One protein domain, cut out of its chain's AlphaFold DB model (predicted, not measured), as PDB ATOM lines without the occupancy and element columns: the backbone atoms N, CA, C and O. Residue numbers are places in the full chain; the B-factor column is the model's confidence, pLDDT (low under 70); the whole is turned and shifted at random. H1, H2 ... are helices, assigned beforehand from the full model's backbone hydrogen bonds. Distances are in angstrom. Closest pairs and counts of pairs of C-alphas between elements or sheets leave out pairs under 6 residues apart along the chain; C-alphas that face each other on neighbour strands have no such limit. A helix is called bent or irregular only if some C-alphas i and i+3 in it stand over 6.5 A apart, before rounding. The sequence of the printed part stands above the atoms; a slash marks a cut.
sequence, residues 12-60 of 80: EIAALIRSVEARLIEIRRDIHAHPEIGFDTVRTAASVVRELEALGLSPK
ATOM      1  N   GLU A  12       7.345 -39.051  33.061       93.31
ATOM      2  CA  GLU A  12       6.096 -38.294  33.233       93.31
ATOM      3  C   GLU A  12       4.966 -39.202  33.720       93.31
ATOM      4  O   GLU A  12       4.300 -38.892  34.708       93.31
ATOM      5  N   ILE A  13       4.815 -40.380  33.107       94.50
ATOM      6  CA  ILE A  13       3.854 -41.401  33.538       94.50
ATOM      7  C   ILE A  13       4.137 -41.819  34.983       94.50
ATOM      8  O   ILE A  13       3.215 -41.893  35.793       94.50
ATOM      9  N   ALA A  14       5.401 -42.038  35.354       94.06
ATOM     10  CA  ALA A  14       5.764 -42.387  36.723       94.06
ATOM     11  C   ALA A  14       5.405 -41.274  37.723       94.06
ATOM     12  O   ALA A  14       5.002 -41.569  38.850       94.06
ATOM     13  N   ALA A  15       5.534 -40.001  37.335       95.62
ATOM     14  CA  ALA A  15       5.091 -38.876  38.156       95.62
ATOM     15  C   ALA A  15       3.561 -38.830  38.298       95.62
ATOM     16  O   ALA A  15       3.064 -38.674  39.415       95.62
ATOM     17  N   LEU A  16       2.825 -39.050  37.205       96.06
ATOM     18  CA  LEU A  16       1.363 -39.124  37.219       96.06
ATOM     19  C   LEU A  16       0.865 -40.283  38.091       96.06
ATOM     20  O   LEU A  16      -0.012 -40.068  38.923       96.06
ATOM     21  N   ILE A  17       1.473 -41.471  37.994       95.75
ATOM     22  CA  ILE A  17       1.137 -42.631  38.836       95.75
ATOM     23  C   ILE A  17       1.258 -42.277  40.319       95.75
ATOM     24  O   ILE A  17       0.319 -42.514  41.077       95.75
ATOM     25  N   ARG A  18       2.372 -41.655  40.729       97.12
ATOM     26  CA  ARG A  18       2.560 -41.220  42.125       97.12
ATOM     27  C   ARG A  18       1.474 -40.243  42.571       97.12
ATOM     28  O   ARG A  18       1.033 -40.306  43.711       97.12
ATOM     29  N   SER A  19       1.025 -39.360  41.679       97.19
ATOM     30  CA  SER A  19      -0.018 -38.380  42.007       97.19
ATOM     31  C   SER A  19      -1.402 -39.003  42.237       97.19
ATOM     32  O   SER A  19      -2.188 -38.455  43.004       97.19
ATOM     33  N   VAL A  20      -1.693 -40.158  41.625       96.69
ATOM     34  CA  VAL A  20      -3.002 -40.834  41.725       96.69
ATOM     35  C   VAL A  20      -2.989 -42.087  42.609       96.69
ATOM     36  O   VAL A  20      -4.037 -42.687  42.840       96.69
ATOM     37  N   GLU A  21      -1.826 -42.485  43.130       98.06
ATOM     38  CA  GLU A  21      -1.621 -43.739  43.868       98.06
ATOM     39  C   GLU A  21      -2.618 -43.925  45.020       98.06
ATOM     40  O   GLU A  21      -3.250 -44.978  45.130       98.06
ATOM     41  N   ALA A  22      -2.813 -42.890  45.844       98.12
ATOM     42  CA  ALA A  22      -3.743 -42.947  46.970       98.12
ATOM     43  C   ALA A  22      -5.172 -43.292  46.514       98.12
ATOM     44  O   ALA A  22      -5.806 -44.182  47.087       98.12
ATOM     45  N   ARG A  23      -5.641 -42.667  45.423       96.69
ATOM     46  CA  ARG A  23      -6.972 -42.920  44.863       96.69
ATOM     47  C   ARG A  23      -7.096 -44.341  44.315       96.69
ATOM     48  O   ARG A  23      -8.097 -45.011  44.561       96.69
ATOM     49  N   LEU A  24      -6.069 -44.838  43.624       96.50
ATOM     50  CA  LEU A  24      -6.050 -46.215  43.119       96.50
ATOM     51  C   LEU A  24      -6.099 -47.246  44.258       96.50
ATOM     52  O   LEU A  24      -6.809 -48.251  44.157       96.50
ATOM     53  N   ILE A  25      -5.396 -46.991  45.367       98.31
ATOM     54  CA  ILE A  25      -5.432 -47.849  46.560       98.31
ATOM     55  C   ILE A  25      -6.836 -47.879  47.175       98.31
ATOM     56  O   ILE A  25      -7.295 -48.955  47.573       98.31
ATOM     57  N   GLU A  26      -7.518 -46.736  47.260       98.25
ATOM     58  CA  GLU A  26      -8.901 -46.648  47.742       98.25
ATOM     59  C   GLU A  26      -9.863 -47.447  46.865       98.25
ATOM     60  O   GLU A  26     -10.591 -48.292  47.388       98.25
ATOM     61  N   ILE A  27      -9.816 -47.247  45.544       97.69
ATOM     62  CA  ILE A  27     -10.642 -47.988  44.580       97.69
ATOM     63  C   ILE A  27     -10.416 -49.495  44.745       97.69
ATOM     64  O   ILE A  27     -11.370 -50.263  44.871       97.69
ATOM     65  N   ARG A  28      -9.151 -49.931  44.820       98.25
ATOM     66  CA  ARG A  28      -8.805 -51.343  45.035       98.25
ATOM     67  C   ARG A  28      -9.390 -51.878  46.343       98.25
ATOM     68  O   ARG A  28      -9.927 -52.982  46.356       98.25
ATOM     69  N   ARG A  29      -9.255 -51.138  47.449       98.69
ATOM     70  CA  ARG A  29      -9.787 -51.542  48.763       98.69
ATOM     71  C   ARG A  29     -11.309 -51.662  48.732       98.69
ATOM     72  O   ARG A  29     -11.822 -52.649  49.244       98.69
ATOM     73  N   ASP A  30     -12.004 -50.718  48.100       98.38
ATOM     74  CA  ASP A  30     -13.463 -50.745  47.971       98.38
ATOM     75  C   ASP A  30     -13.955 -51.932  47.131       98.38
ATOM     76  O   ASP A  30     -14.843 -52.663  47.567       98.38
ATOM     77  N   ILE A  31     -13.364 -52.161  45.953       97.62
ATOM     78  CA  ILE A  31     -13.730 -53.293  45.088       97.62
ATOM     79  C   ILE A  31     -13.450 -54.621  45.801       97.62
ATOM     80  O   ILE A  31     -14.273 -55.531  45.765       97.62
ATOM     81  N   HIS A  32     -12.315 -54.729  46.495       98.12
ATOM     82  CA  HIS A  32     -11.944 -55.944  47.216       98.12
ATOM     83  C   HIS A  32     -12.840 -56.222  48.434       98.12
ATOM     84  O   HIS A  32     -13.087 -57.382  48.751       98.12
ATOM     85  N   ALA A  33     -13.326 -55.178  49.112       98.31
ATOM     86  CA  ALA A  33     -14.249 -55.310  50.238       98.31
ATOM     87  C   ALA A  33     -15.672 -55.711  49.808       98.31
ATOM     88  O   ALA A  33     -16.410 -56.279  50.610       98.31
ATOM     89  N   HIS A  34     -16.050 -55.449  48.552       97.38
ATOM     90  CA  HIS A  34     -17.389 -55.727  48.028       97.38
ATOM     91  C   HIS A  34     -17.309 -56.457  46.676       97.38
ATOM     92  O   HIS A  34     -17.601 -55.860  45.630       97.38
ATOM     93  N   PRO A  35     -16.886 -57.734  46.677       97.31
ATOM     94  CA  PRO A  35     -16.773 -58.511  45.453       97.31
ATOM     95  C   PRO A  35     -18.153 -58.799  44.847       97.31
ATOM     96  O   PRO A  35     -19.111 -59.113  45.552       97.31
ATOM     97  N   GLU A  36     -18.227 -58.749  43.520       97.38
ATOM     98  CA  GLU A  36     -19.379 -59.161  42.712       97.38
ATOM     99  C   GLU A  36     -18.955 -60.319  41.789       97.38
ATOM    100  O   GLU A  36     -17.795 -60.389  41.374       97.38
ATOM    101  N   ILE A  37     -19.861 -61.254  41.489       92.88
ATOM    102  CA  ILE A  37     -19.530 -62.524  40.818       92.88
ATOM    103  C   ILE A  37     -20.066 -62.552  39.384       92.88
ATOM    104  O   ILE A  37     -21.192 -62.141  39.109       92.88
ATOM    105  N   GLY A  38     -19.273 -63.110  38.467       89.56
ATOM    106  CA  GLY A  38     -19.692 -63.336  37.086       89.56
ATOM    107  C   GLY A  38     -20.059 -62.035  36.372       89.56
ATOM    108  O   GLY A  38     -19.287 -61.081  36.374       89.56
ATOM    109  N   PHE A  39     -21.238 -62.006  35.751       86.94
ATOM    110  CA  PHE A  39     -21.734 -60.854  34.987       86.94
ATOM    111  C   PHE A  39     -22.649 -59.922  35.802       86.94
ATOM    112  O   PHE A  39     -23.262 -59.021  35.232       86.94
ATOM    113  N   ASP A  40     -22.775 -60.137  37.114       92.38
ATOM    114  CA  ASP A  40     -23.614 -59.338  38.019       92.38
ATOM    115  C   ASP A  40     -22.790 -58.258  38.743       92.38
ATOM    116  O   ASP A  40     -22.849 -58.111  39.958       92.38
ATOM    117  N   THR A  41     -21.993 -57.497  37.989       96.69
ATOM    118  CA  THR A  41     -21.038 -56.492  38.497       96.69
ATOM    119  C   THR A  41     -21.596 -55.063  38.480       96.69
ATOM    120  O   THR A  41     -20.963 -54.132  37.979       96.69
ATOM    121  N   VAL A  42     -22.822 -54.875  38.973       97.06
ATOM    122  CA  VAL A  42     -23.567 -53.606  38.853       97.06
ATOM    123  C   VAL A  42     -22.905 -52.476  39.645       97.06
ATOM    124  O   VAL A  42     -22.741 -51.368  39.127       97.06
ATOM    125  N   ARG A  43     -22.486 -52.739  40.888       97.81
ATOM    126  CA  ARG A  43     -21.834 -51.750  41.757       97.81
ATOM    127  C   ARG A  43     -20.469 -51.363  41.199       97.81
ATOM    128  O   ARG A  43     -20.143 -50.179  41.139       97.81
ATOM    129  N   THR A  44     -19.698 -52.355  40.761       97.81
ATOM    130  CA  THR A  44     -18.368 -52.172  40.176       97.81
ATOM    131  C   THR A  44     -18.459 -51.377  38.877       97.81
ATOM    132  O   THR A  44     -17.731 -50.400  38.722       97.81
ATOM    133  N   ALA A  45     -19.395 -51.712  37.985       98.06
ATOM    134  CA  ALA A  45     -19.631 -50.956  36.757       98.06
ATOM    135  C   ALA A  45     -19.992 -49.491  37.047       98.06
ATOM    136  O   ALA A  45     -19.430 -48.584  36.434       98.06
ATOM    137  N   ALA A  46     -20.858 -49.242  38.036       97.81
ATOM    138  CA  ALA A  46     -21.195 -47.886  38.459       97.81
ATOM    139  C   ALA A  46     -19.982 -47.127  39.030       97.81
ATOM    140  O   ALA A  46     -19.853 -45.928  38.796       97.81
ATOM    141  N   SER A  47     -19.084 -47.799  39.760       98.00
ATOM    142  CA  SER A  47     -17.817 -47.199  40.203       98.00
ATOM    143  C   SER A  47     -16.926 -46.815  39.023       98.00
ATOM    144  O   SER A  47     -16.434 -45.693  38.997       98.00
ATOM    145  N   VAL A  48     -16.776 -47.684  38.018       97.81
ATOM    146  CA  VAL A  48     -15.990 -47.379  36.810       97.81
ATOM    147  C   VAL A  48     -16.563 -46.175  36.060       97.81
ATOM    148  O   VAL A  48     -15.804 -45.287  35.683       97.81
ATOM    149  N   VAL A  49     -17.889 -46.103  35.886       98.56
ATOM    150  CA  VAL A  49     -18.553 -44.942  35.263       98.56
ATOM    151  C   VAL A  49     -18.208 -43.653  36.008       98.56
ATOM    152  O   VAL A  49     -17.737 -42.714  35.376       98.56
ATOM    153  N   ARG A  50     -18.347 -43.633  37.342       98.19
ATOM    154  CA  ARG A  50     -18.041 -42.441  38.149       98.19
ATOM    155  C   ARG A  50     -16.586 -41.998  38.029       98.19
ATOM    156  O   ARG A  50     -16.340 -40.804  37.897       98.19
ATOM    157  N   GLU A  51     -15.623 -42.923  38.068       97.69
ATOM    158  CA  GLU A  51     -14.209 -42.550  37.916       97.69
ATOM    159  C   GLU A  51     -13.916 -42.002  36.513       97.69
ATOM    160  O   GLU A  51     -13.190 -41.021  36.378       97.69
ATOM    161  N   LEU A  52     -14.497 -42.593  35.463       97.81
ATOM    162  CA  LEU A  52     -14.309 -42.123  34.087       97.81
ATOM    163  C   LEU A  52     -14.953 -40.745  33.861       97.81
ATOM    164  O   LEU A  52     -14.332 -39.880  33.249       97.81
ATOM    165  N   GLU A  53     -16.153 -40.512  34.394       98.00
ATOM    166  CA  GLU A  53     -16.809 -39.196  34.372       98.00
ATOM    167  C   GLU A  53     -15.992 -38.144  35.138       98.00
ATOM    168  O   GLU A  53     -15.819 -37.026  34.656       98.00
ATOM    169  N   ALA A  54     -15.422 -38.501  36.296       96.62
ATOM    170  CA  ALA A  54     -14.560 -37.608  37.075       96.62
ATOM    171  C   ALA A  54     -13.261 -37.229  36.338       96.62
ATOM    172  O   ALA A  54     -12.706 -36.156  36.576       96.62
ATOM    173  N   LEU A  55     -12.798 -38.079  35.416       95.31
ATOM    174  CA  LEU A  55     -11.678 -37.795  34.514       95.31
ATOM    175  C   LEU A  55     -12.083 -36.951  33.290       95.31
ATOM    176  O   LEU A  55     -11.245 -36.680  32.433       95.31
ATOM    177  N   GLY A  56     -13.349 -36.530  33.192       96.81
ATOM    178  CA  GLY A  56     -13.871 -35.741  32.076       96.81
ATOM    179  C   GLY A  56     -14.191 -36.563  30.826       96.81
ATOM    180  O   GLY A  56     -14.381 -35.993  29.752       96.81
ATOM    181  N   LEU A  57     -14.247 -37.892  30.941       97.94
ATOM    182  CA  LEU A  57     -14.632 -38.775  29.843       97.94
ATOM    183  C   LEU A  57     -16.153 -38.954  29.795       97.94
ATOM    184  O   LEU A  57     -16.874 -38.674  30.748       97.94
ATOM    185  N   SER A  58     -16.645 -39.452  28.661       97.38
ATOM    186  CA  SER A  58     -18.063 -39.766  28.443       97.38
ATOM    187  C   SER A  58     -18.254 -41.280  28.276       97.38
ATOM    188  O   SER A  58     -18.343 -41.766  27.146       97.38
ATOM    189  N   PRO A  59     -18.248 -42.061  29.373       98.25
ATOM    190  CA  PRO A  59     -18.386 -43.510  29.300       98.25
ATOM    191  C   PRO A  59     -19.789 -43.942  28.851       98.25
ATOM    192  O   PRO A  59     -20.808 -43.422  29.303       98.25
ATOM    193  N   LYS A  60     -19.853 -44.984  28.022       98.25
ATOM    194  CA  LYS A  60     -21.069 -45.734  27.709       98.25
ATOM    195  C   LYS A  60     -21.158 -46.969  28.603       98.25
ATOM    196  O   LYS A  60     -20.367 -47.901  28.463       98.25
TER     197      LYS A  60
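AT A GLANCE: This is residues 12 to 60 of the 80 residues of the protein "N-acyl-L-amino acid amidohydrolase" of Defluviimonas alba (UniProt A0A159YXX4). Two helical stretches stand nearly alongside each other as a loose, flat U: arm H1b of the bent helix H1 runs one way, residues 34 to 41 make the turn, and H2 folds back the opposite way. The first arm, H1a, breaks away steeply from H1b, and residues 12 to 26 stick out free. The printed part has 49 residues with two named helices, H1 then H2, and no named strand; the class is all helix. The whole is loose, with a radius of gyration of the C-alphas of 12.6 A, and spans 37 by 26 by 14 A.

HOW THE PARTS SIT: Start at residue 12: by its hydrogen bonds H1 was assigned as one helix, residues 12 to 33, but it is bent, with C-alphas 19 and 22 standing 7.7 A apart. Its arms, H1a with residues 12 to 19 and H1b with residues 22 to 33, stand at a steep tilt of 62 degrees. Go on to H2, residues 42 to 54: it is close to H1b but not clearly touching, and the closest C-alphas, those of Ile 31 and Thr 44, are 6.8 A apart. H1b and H2 run opposite ways at a shallow tilt of 11 degrees. H1a and H2 are apart. In H1a, H1b and H2 every O i to N i+4 pair is within hydrogen-bond range.

IN THESE COORDINATES: Find C-alpha 12 at (6.096, -38.294, 33.233); from there H1a runs 10.7 A to C-alpha 19. H1b runs 16.5 A from C-alpha 22 to C-alpha 33 at (-14.249, -55.310, 50.238). H2 runs 18.4 A from C-alpha 42 to C-alpha 54 at (-14.560, -37.608, 37.075).

THE WHOLE: Look to Glu 12 and Asp 40 for the two C-alphas farthest apart, 36.7 A. The link from H1 to H2, eight residues, is short, and residues 37 to 42 stand free. The printed part has no cut, and no printed residue has a pLDDT under 70.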